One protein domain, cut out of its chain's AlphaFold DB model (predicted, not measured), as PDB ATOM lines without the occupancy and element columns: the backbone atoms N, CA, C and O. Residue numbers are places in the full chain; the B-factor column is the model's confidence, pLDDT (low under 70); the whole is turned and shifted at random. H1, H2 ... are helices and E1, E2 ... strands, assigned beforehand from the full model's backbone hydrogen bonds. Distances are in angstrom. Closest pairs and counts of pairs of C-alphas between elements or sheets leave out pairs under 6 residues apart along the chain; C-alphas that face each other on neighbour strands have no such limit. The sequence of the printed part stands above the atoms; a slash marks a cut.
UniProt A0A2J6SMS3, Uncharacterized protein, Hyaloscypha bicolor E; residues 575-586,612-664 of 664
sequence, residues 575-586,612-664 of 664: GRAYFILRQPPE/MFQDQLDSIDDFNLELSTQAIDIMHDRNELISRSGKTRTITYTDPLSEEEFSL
ATOM      1  N   GLY A 575     107.981 192.469  38.326       94.06
ATOM      2  CA  GLY A 575     107.836 193.063  39.654       94.06
ATOM      3  C   GLY A 575     108.237 194.534  39.688       94.06
ATOM      4  O   GLY A 575     107.446 195.370  40.114       94.06
ATOM      5  N   ARG A 576     109.406 194.884  39.136       92.31
ATOM      6  CA  ARG A 576     109.881 196.277  39.066       92.31
ATOM      7  C   ARG A 576     108.941 197.195  38.279       92.31
ATOM      8  O   ARG A 576     108.613 198.283  38.745       92.31
ATOM      9  N   ALA A 577     108.506 196.776  37.091       91.06
ATOM     10  CA  ALA A 577     107.633 197.592  36.244       91.06
ATOM     11  C   ALA A 577     106.267 197.821  36.907       91.06
ATOM     12  O   ALA A 577     105.739 198.931  36.885       91.06
ATOM     13  N   TYR A 578     105.723 196.779  37.535       93.56
ATOM     14  CA  TYR A 578     104.476 196.857  38.284       93.56
ATOM     15  C   TYR A 578     104.602 197.727  39.541       93.56
ATOM     16  O   TYR A 578     103.743 198.568  39.810       93.56
ATOM     17  N   PHE A 579     105.706 197.575  40.274       91.50
ATOM     18  CA  PHE A 579     106.024 198.349  41.467       91.50
ATOM     19  C   PHE A 579     106.074 199.854  41.181       91.50
ATOM     20  O   PHE A 579     105.368 200.619  41.834       91.50
ATOM     21  N   ILE A 580     106.841 200.272  40.165       88.69
ATOM     22  CA  ILE A 580     106.974 201.683  39.762       88.69
ATOM     23  C   ILE A 580     105.605 202.290  39.426       88.69
ATOM     24  O   ILE A 580     105.316 203.426  39.797       88.69
ATOM     25  N   LEU A 581     104.749 201.520  38.753       87.50
ATOM     26  CA  LEU A 581     103.422 201.946  38.314       87.50
ATOM     27  C   LEU A 581     102.423 202.102  39.469       87.50
ATOM     28  O   LEU A 581     101.534 202.950  39.410       87.50
ATOM     29  N   ARG A 582     102.556 201.282  40.521       86.50
ATOM     30  CA  ARG A 582     101.680 201.322  41.702       86.50
ATOM     31  C   ARG A 582     102.027 202.416  42.705       86.50
ATOM     32  O   ARG A 582     101.210 202.681  43.588       86.50
ATOM     33  N   GLN A 583     103.192 203.051  42.593       79.50
ATOM     34  CA  GLN A 583     103.572 204.108  43.523       79.50
ATOM     35  C   GLN A 583     102.588 205.286  43.443       79.50
ATOM     36  O   GLN A 583     102.332 205.802  42.347       79.50
ATOM     37  N   PRO A 584     102.011 205.730  44.578       66.44
ATOM     38  CA  PRO A 584     101.084 206.845  44.579       66.44
ATOM     39  C   PRO A 584     101.782 208.090  44.012       66.44
ATOM     40  O   PRO A 584     102.944 208.352  44.328       66.44
ATOM     41  N   PRO A 585     101.090 208.913  43.205       61.28
ATOM     42  CA  PRO A 585     101.683 210.072  42.535       61.28
ATOM     43  C   PRO A 585     102.139 211.192  43.490       61.28
ATOM     44  O   PRO A 585     102.521 212.263  43.023       61.28
ATOM     45  N   GLU A 586     102.107 210.987  44.809       54.44
ATOM     46  CA  GLU A 586     102.456 211.988  45.821       54.44
ATOM     47  C   GLU A 586     103.946 212.379  45.819       54.44
ATOM     48  O   GLU A 586     104.289 213.464  46.288       54.44
ATOM     49  N   MET A 612     101.452 197.023  31.463       89.38
ATOM     50  CA  MET A 612     101.470 196.514  30.082       89.38
ATOM     51  C   MET A 612     100.768 195.152  29.918       89.38
ATOM     52  O   MET A 612     100.406 194.789  28.805       89.38
ATOM     53  N   PHE A 613     100.545 194.435  31.024       94.56
ATOM     54  CA  PHE A 613      99.803 193.174  31.089       94.56
ATOM     55  C   PHE A 613      98.536 193.306  31.942       94.56
ATOM     56  O   PHE A 613      98.211 192.408  32.714       94.56
ATOM     57  N   GLN A 614      97.847 194.451  31.856       93.81
ATOM     58  CA  GLN A 614      96.614 194.691  32.612       93.81
ATOM     59  C   GLN A 614      95.555 193.616  32.332       93.81
ATOM     60  O   GLN A 614      94.941 193.128  33.269       93.81
ATOM     61  N   ASP A 615      95.402 193.189  31.076       94.88
ATOM     62  CA  ASP A 615      94.413 192.170  30.709       94.88
ATOM     63  C   ASP A 615      94.697 190.824  31.401       94.88
ATOM     64  O   ASP A 615      93.781 190.184  31.916       94.88
ATOM     65  N   GLN A 616      95.965 190.396  31.474       97.44
ATOM     66  CA  GLN A 616      96.362 189.182  32.203       97.44
ATOM     67  C   GLN A 616      96.245 189.363  33.719       97.44
ATOM     68  O   GLN A 616      95.855 188.430  34.414       97.44
ATOM     69  N   LEU A 617      96.548 190.557  34.233       95.62
ATOM     70  CA  LEU A 617      96.375 190.890  35.648       95.62
ATOM     71  C   LEU A 617      94.903 190.802  36.078       95.62
ATOM     72  O   LEU A 617      94.613 190.338  37.174       95.62
ATOM     73  N   ASP A 618      93.988 191.230  35.210       95.31
ATOM     74  CA  ASP A 618      92.549 191.224  35.478       95.31
ATOM     75  C   ASP A 618      91.912 189.841  35.242       95.31
ATOM     76  O   ASP A 618      90.861 189.551  35.808       95.31
ATOM     77  N   SER A 619      92.517 188.991  34.401       97.44
ATOM     78  CA  SER A 619      91.967 187.675  34.031       97.44
ATOM     79  C   SER A 619      92.576 186.483  34.775       97.44
ATOM     80  O   SER A 619      91.950 185.424  34.814       97.44
ATOM     81  N   ILE A 620      93.769 186.622  35.363       98.00
ATOM     82  CA  ILE A 620      94.484 185.544  36.058       98.00
ATOM     83  C   ILE A 620      94.708 185.950  37.523       98.00
ATOM     84  O   ILE A 620      95.698 186.601  37.860       98.00
ATOM     85  N   ASP A 621      93.811 185.517  38.413       97.56
ATOM     86  CA  ASP A 621      93.838 185.876  39.844       97.56
ATOM     87  C   ASP A 621      95.166 185.517  40.531       97.56
ATOM     88  O   ASP A 621      95.733 186.330  41.265       97.56
ATOM     89  N   ASP A 622      95.698 184.319  40.253       97.69
ATOM     90  CA  ASP A 622      96.991 183.864  40.784       97.69
ATOM     91  C   ASP A 622      98.133 184.809  40.375       97.69
ATOM     92  O   ASP A 622      99.006 185.108  41.188       97.69
ATOM     93  N   PHE A 623      98.119 185.309  39.134       97.94
ATOM     94  CA  PHE A 623      99.141 186.229  38.634       97.94
ATOM     95  C   PHE A 623      99.064 187.580  39.338       97.94
ATOM     96  O   PHE A 623     100.088 188.119  39.752       97.94
ATOM     97  N   ASN A 624      97.856 188.108  39.539       97.12
ATOM     98  CA  ASN A 624      97.656 189.347  40.284       97.12
ATOM     99  C   ASN A 624      98.133 189.233  41.736       97.12
ATOM    100  O   ASN A 624      98.820 190.128  42.239       97.12
ATOM    101  N   LEU A 625      97.807 188.121  42.396       97.19
ATOM    102  CA  LEU A 625      98.227 187.861  43.766       97.19
ATOM    103  C   LEU A 625      99.754 187.752  43.875       97.19
ATOM    104  O   LEU A 625     100.356 188.430  44.708       97.19
ATOM    105  N   GLU A 626     100.384 186.932  43.031       97.88
ATOM    106  CA  GLU A 626     101.837 186.727  43.041       97.88
ATOM    107  C   GLU A 626     102.588 188.025  42.698       97.88
ATOM    108  O   GLU A 626     103.544 188.383  43.384       97.88
ATOM    109  N   LEU A 627     102.119 188.797  41.712       96.81
ATOM    110  CA  LEU A 627     102.735 190.071  41.333       96.81
ATOM    111  C   LEU A 627     102.546 191.168  42.393       96.81
ATOM    112  O   LEU A 627     103.464 191.949  42.647       96.81
ATOM    113  N   SER A 628     101.377 191.222  43.039       95.88
ATOM    114  CA  SER A 628     101.136 192.125  44.169       95.88
ATOM    115  C   SER A 628     102.037 191.791  45.355       95.88
ATOM    116  O   SER A 628     102.580 192.706  45.968       95.88
ATOM    117  N   THR A 629     102.227 190.500  45.641       96.38
ATOM    118  CA  THR A 629     103.137 190.025  46.694       96.38
ATOM    119  C   THR A 629     104.574 190.432  46.375       96.38
ATOM    120  O   THR A 629     105.205 191.102  47.180       96.38
ATOM    121  N   GLN A 630     105.038 190.194  45.143       96.06
ATOM    122  CA  GLN A 630     106.380 190.595  44.714       96.06
ATOM    123  C   GLN A 630     106.628 192.107  44.842       96.06
ATOM    124  O   GLN A 630     107.739 192.529  45.156       96.06
ATOM    125  N   ALA A 631     105.617 192.943  44.590       93.62
ATOM    126  CA  ALA A 631     105.736 194.389  44.773       93.62
ATOM    127  C   ALA A 631     105.806 194.806  46.248       93.62
ATOM    128  O   ALA A 631     106.465 195.796  46.562       93.62
ATOM    129  N   ILE A 632     105.131 194.073  47.136       92.25
ATOM    130  CA  ILE A 632     105.243 194.249  48.587       92.25
ATOM    131  C   ILE A 632     106.650 193.852  49.043       92.25
ATOM    132  O   ILE A 632     107.275 194.621  49.766       92.25
ATOM    133  N   ASP A 633     107.182 192.736  48.545       91.25
ATOM    134  CA  ASP A 633     108.541 192.279  48.860       91.25
ATOM    135  C   ASP A 633     109.590 193.330  48.459       91.25
ATOM    136  O   ASP A 633     110.403 193.736  49.282       91.25
ATOM    137  N   ILE A 634     109.482 193.906  47.251       91.75
ATOM    138  CA  ILE A 634     110.353 195.015  46.809       91.75
ATOM    139  C   ILE A 634     110.279 196.219  47.767       91.75
ATOM    140  O   ILE A 634     111.286 196.887  47.993       91.75
ATOM    141  N   MET A 635     109.106 196.535  48.335       88.69
ATOM    142  CA  MET A 635     109.000 197.616  49.328       88.69
ATOM    143  C   MET A 635     109.690 197.288  50.644       88.69
ATOM    144  O   MET A 635     110.185 198.208  51.302       88.69
ATOM    145  N   HIS A 636     109.643 196.026  51.063       86.69
ATOM    146  CA  HIS A 636     110.277 195.575  52.294       86.69
ATOM    147  C   HIS A 636     111.799 195.546  52.155       86.69
ATOM    148  O   HIS A 636     112.480 195.992  53.076       86.69
ATOM    149  N   ASP A 637     112.308 195.195  50.975       83.00
ATOM    150  CA  ASP A 637     113.736 195.185  50.630       83.00
ATOM    151  C   ASP A 637     114.284 196.585  50.277       83.00
ATOM    152  O   ASP A 637     115.226 196.736  49.495       83.00
ATOM    153  N   ARG A 638     113.679 197.650  50.819       83.81
ATOM    154  CA  ARG A 638     114.135 199.026  50.594       83.81
ATOM    155  C   ARG A 638     115.416 199.309  51.381       83.81
ATOM    156  O   ARG A 638     115.475 199.120  52.596       83.81
ATOM    157  N   ASN A 639     116.392 199.892  50.701       78.06
ATOM    158  CA  ASN A 639     117.634 200.367  51.291       78.06
ATOM    159  C   ASN A 639     117.572 201.894  51.449       78.06
ATOM    160  O   ASN A 639     117.230 202.628  50.519       78.06
ATOM    161  N   GLU A 640     117.888 202.394  52.646       79.50
ATOM    162  CA  GLU A 640     117.947 203.832  52.928       79.50
ATOM    163  C   GLU A 640     119.400 204.275  53.105       79.50
ATOM    164  O   GLU A 640     120.059 203.916  54.081       79.50
ATOM    165  N   LEU A 641     119.892 205.113  52.189       74.44
ATOM    166  CA  LEU A 641     121.227 205.694  52.287       74.44
ATOM    167  C   LEU A 641     121.130 207.168  52.689       74.44
ATOM    168  O   LEU A 641     120.594 208.015  51.966       74.44
ATOM    169  N   ILE A 642     121.644 207.482  53.879       72.19
ATOM    170  CA  ILE A 642     121.673 208.845  54.418       72.19
ATOM    171  C   ILE A 642     122.998 209.492  54.015       72.19
ATOM    172  O   ILE A 642     124.076 209.028  54.382       72.19
ATOM    173  N   SER A 643     122.934 210.587  53.253       72.19
ATOM    174  CA  SER A 643     124.138 211.345  52.894       72.19
ATOM    175  C   SER A 643     124.874 211.852  54.144       72.19
ATOM    176  O   SER A 643     124.241 212.226  55.129       72.19
ATOM    177  N   ARG A 644     126.210 211.977  54.075       66.44
ATOM    178  CA  ARG A 644     127.054 212.524  55.166       66.44
ATOM    179  C   ARG A 644     126.595 213.895  55.680       66.44
ATOM    180  O   ARG A 644     126.890 214.265  56.805       66.44
ATOM    181  N   SER A 645     125.873 214.653  54.853       73.31
ATOM    182  CA  SER A 645     125.318 215.957  55.227       73.31
ATOM    183  C   SER A 645     124.034 215.881  56.068       73.31
ATOM    184  O   SER A 645     123.544 216.921  56.500       73.31
ATOM    185  N   GLY A 646     123.437 214.692  56.224       68.12
ATOM    186  CA  GLY A 646     122.134 214.461  56.861       68.12
ATOM    187  C   GLY A 646     120.932 215.037  56.099       68.12
ATOM    188  O   GLY A 646     119.790 214.797  56.484       68.12
ATOM    189  N   LYS A 647     121.161 215.794  55.015       74.12
ATOM    190  CA  LYS A 647     120.126 216.574  54.313       74.12
ATOM    191  C   LYS A 647     119.416 215.809  53.202       74.12
ATOM    192  O   LYS A 647     118.331 216.213  52.794       74.12
ATOM    193  N   THR A 648     120.007 214.728  52.706       71.75
ATOM    194  CA  THR A 648     119.446 213.939  51.601       71.75
ATOM    195  C   THR A 648     119.392 212.473  52.001       71.75
ATOM    196  O   THR A 648     120.420 211.909  52.388       71.75
ATOM    197  N   ARG A 649     118.189 211.892  51.933       80.50
ATOM    198  CA  ARG A 649     117.939 210.452  52.026       80.50
ATOM    199  C   ARG A 649     117.669 209.949  50.616       80.50
ATOM    200  O   ARG A 649     116.746 210.449  49.973       80.50
ATOM    201  N   THR A 650     118.478 209.012  50.146       83.25
ATOM    202  CA  THR A 650     118.229 208.304  48.891       83.25
ATOM    203  C   THR A 650     117.646 206.947  49.250       83.25
ATOM    204  O   THR A 650     118.245 206.222  50.041       83.25
ATOM    205  N   ILE A 651     116.468 206.637  48.713       86.62
ATOM    206  CA  ILE A 651     115.834 205.327  48.873       86.62
ATOM    207  C   ILE A 651     116.123 204.531  47.603       86.62
ATOM    208  O   ILE A 651     115.804 204.994  46.503       86.62
ATOM    209  N   THR A 652     116.744 203.367  47.759       90.31
ATOM    210  CA  THR A 652     116.975 202.392  46.693       90.31
ATOM    211  C   THR A 652     116.189 201.112  46.975       90.31
ATOM    212  O   THR A 652     115.775 200.842  48.101       90.31
ATOM    213  N   TYR A 653     115.931 200.351  45.922       91.62
ATOM    214  CA  TYR A 653     115.162 199.113  45.910       91.62
ATOM    215  C   TYR A 653     115.925 198.075  45.097       91.62
ATOM    216  O   TYR A 653     116.611 198.447  44.150       91.62
ATOM    217  N   THR A 654     115.765 196.792  45.396       91.19
ATOM    218  CA  THR A 654     116.426 195.718  44.641       91.19
ATOM    219  C   THR A 654     115.502 195.162  43.560       91.19
ATOM    220  O   THR A 654     114.332 194.865  43.804       91.19
ATOM    221  N   ASP A 655     116.004 195.038  42.334       92.06
ATOM    222  CA  ASP A 655     115.281 194.405  41.235       92.06
ATOM    223  C   ASP A 655     115.260 192.881  41.438       92.06
ATOM    224  O   ASP A 655     116.316 192.255  41.419       92.06
ATOM    225  N   PRO A 656     114.094 192.236  41.592       91.81
ATOM    226  CA  PRO A 656     114.043 190.828  41.981       91.81
ATOM    227  C   PRO A 656     114.508 189.858  40.881       91.81
ATOM    228  O   PRO A 656     114.664 188.669  41.155       91.81
ATOM    229  N   LEU A 657     114.689 190.322  39.634       93.81
ATOM    230  CA  LEU A 657     115.244 189.498  38.556       93.81
ATOM    231  C   LEU A 657     116.768 189.643  38.445       93.81
ATOM    232  O   LEU A 657     117.452 188.629  38.327       93.81
ATOM    233  N   SER A 658     117.288 190.876  38.419       92.25
ATOM    234  CA  SER A 658     118.725 191.151  38.221       92.25
ATOM    235  C   SER A 658     119.516 191.316  39.512       92.25
ATOM    236  O   SER A 658     120.737 191.326  39.449       92.25
ATOM    237  N   GLU A 659     118.836 191.459  40.650       89.44
ATOM    238  CA  GLU A 659     119.422 191.778  41.960       89.44
ATOM    239  C   GLU A 659     120.157 193.134  41.977       89.44
ATOM    240  O   GLU A 659     120.871 193.468  42.919       89.44
ATOM    241  N   GLU A 660     119.945 193.962  40.949       89.38
ATOM    242  CA  GLU A 660     120.508 195.307  40.847       89.38
ATOM    243  C   GLU A 660     119.658 196.325  41.611       89.38
ATOM    244  O   GLU A 660     118.424 196.297  41.564       89.38
ATOM    245  N   GLU A 661     120.314 197.286  42.263       89.44
ATOM    246  CA  GLU A 661     119.624 198.383  42.937       89.44
ATOM    247  C   GLU A 661     119.048 199.410  41.939       89.44
ATOM    248  O   GLU A 661     119.677 199.780  40.944       89.44
ATOM    249  N   PHE A 662     117.859 199.941  42.228       88.44
ATOM    250  CA  PHE A 662     117.217 201.026  41.490       88.44
ATOM    251  C   PHE A 662     116.565 202.046  42.433       88.44
ATOM    252  O   PHE A 662     116.109 201.712  43.520       88.44
ATOM    253  N   SER A 663     116.489 203.308  42.015       85.75
ATOM    254  CA  SER A 663     115.782 204.380  42.732       85.75
ATOM    255  C   SER A 663     114.570 204.868  41.933       85.75
ATOM    256  O   SER A 663     114.538 204.715  40.708       85.75
ATOM    257  N   LEU A 664     113.589 205.462  42.621       79.62
ATOM    258  CA  LEU A 664     112.386 206.059  42.020       79.62
ATOM    259  C   LEU A 664     112.580 207.513  41.581       79.62
ATOM    260  O   LEU A 664     113.315 208.252  42.276       79.62
TER     261      LEU A 664
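Overview. This is residues 575 to 586 and 612 to 664 of the 664 residues of an uncharacterized protein of Hyaloscypha bicolor E (UniProt A0A2J6SMS3). A small, staggered sheet of three strands makes one end of this elongated model, and the long helix H3 runs from it toward the other end, meeting the sheet only with residues 633 to 636. The short helix H1 packs crosswise on H3, H2 makes a corner at the far end of H3, and the turn of residues 643 to 648 between E1 and E2 sticks out at the sheet's end. The printed part has 65 residues, with three named helices and three named strands in the order H1 H2 H3 E1 E2 E3; the sheet, E1 - E2 - E3, is antiparallel, and the class is mixed, helices and strands. The whole is loose, with a radius of gyration of the C-alphas of 14.2 A and spans of 49 by 26 by 16 A.

Arrangement. E1, residues 639 to 642, E2, residues 649 to 654, and E3, residues 661 to 663, form a meander, each strand the antiparallel neighbour of the one before. E1 and E2 are a hairpin at 159 degrees, with N 639 and O 652 within hydrogen-bond range at 2.8 A. E2 and E3 are a hairpin at 132 degrees, with N 662 and O 653 within range at 2.7 A. The pairing is staggered: E2 pairs with E1 over residues 649 to 652 and with E3 over residues 652 to 654. H3, residues 621 to 636, only grazes the sheet, with its residues 633 to 636; its closest C-alphas to E2 are those of Ile 634 and Tyr 653, 6.4 A apart. H1, residues 575 to 582, touches H3 at residues 627 to 634 alone, about perpendicular at 86 degrees; the closest C-alphas, of Phe 579 and Ala 631, are 5.2 A apart. H1 is not on the sheet, but only just, with 4 pairs of C-alphas within 10 A. H2, residues 614 to 619, and H3 touch only at the corner, at a steep tilt of 52 degrees, opposite ways; the closest C-alphas, of Leu 617 and Asn 624, are 5.1 A apart. H1 and H2 are apart. In H1, H2 and H3 every O i to N i+4 pair is within hydrogen-bond range.

Along the chain. E2 is 16.6 A long from first to last C-alpha, E1 9.9 A and E3 7.1 A, with C-alpha 663 at (115.782, 204.380, 42.732). H3 is 22.8 A long, from C-alpha 621 at (93.838, 185.876, 39.844). H1 is 10.5 A long, from C-alpha 575 at (107.836, 193.063, 39.654), and H2 8.5 A.

Size, cuts and confidence. The two C-alphas farthest apart, of Ser 619 and Ser 645, are 48.6 A apart. Residues 587 to 611 are not printed, and C-alphas 586 and 612 are 22.1 A apart across this cut. Of the links that are printed whole, H2 to H3 and H3 to E1 are tight, and E1 to E2 and E2 to E3 are short. The mean pLDDT of the printed part is 87.2; residues 584 to 586, 644 and 646 are under 70.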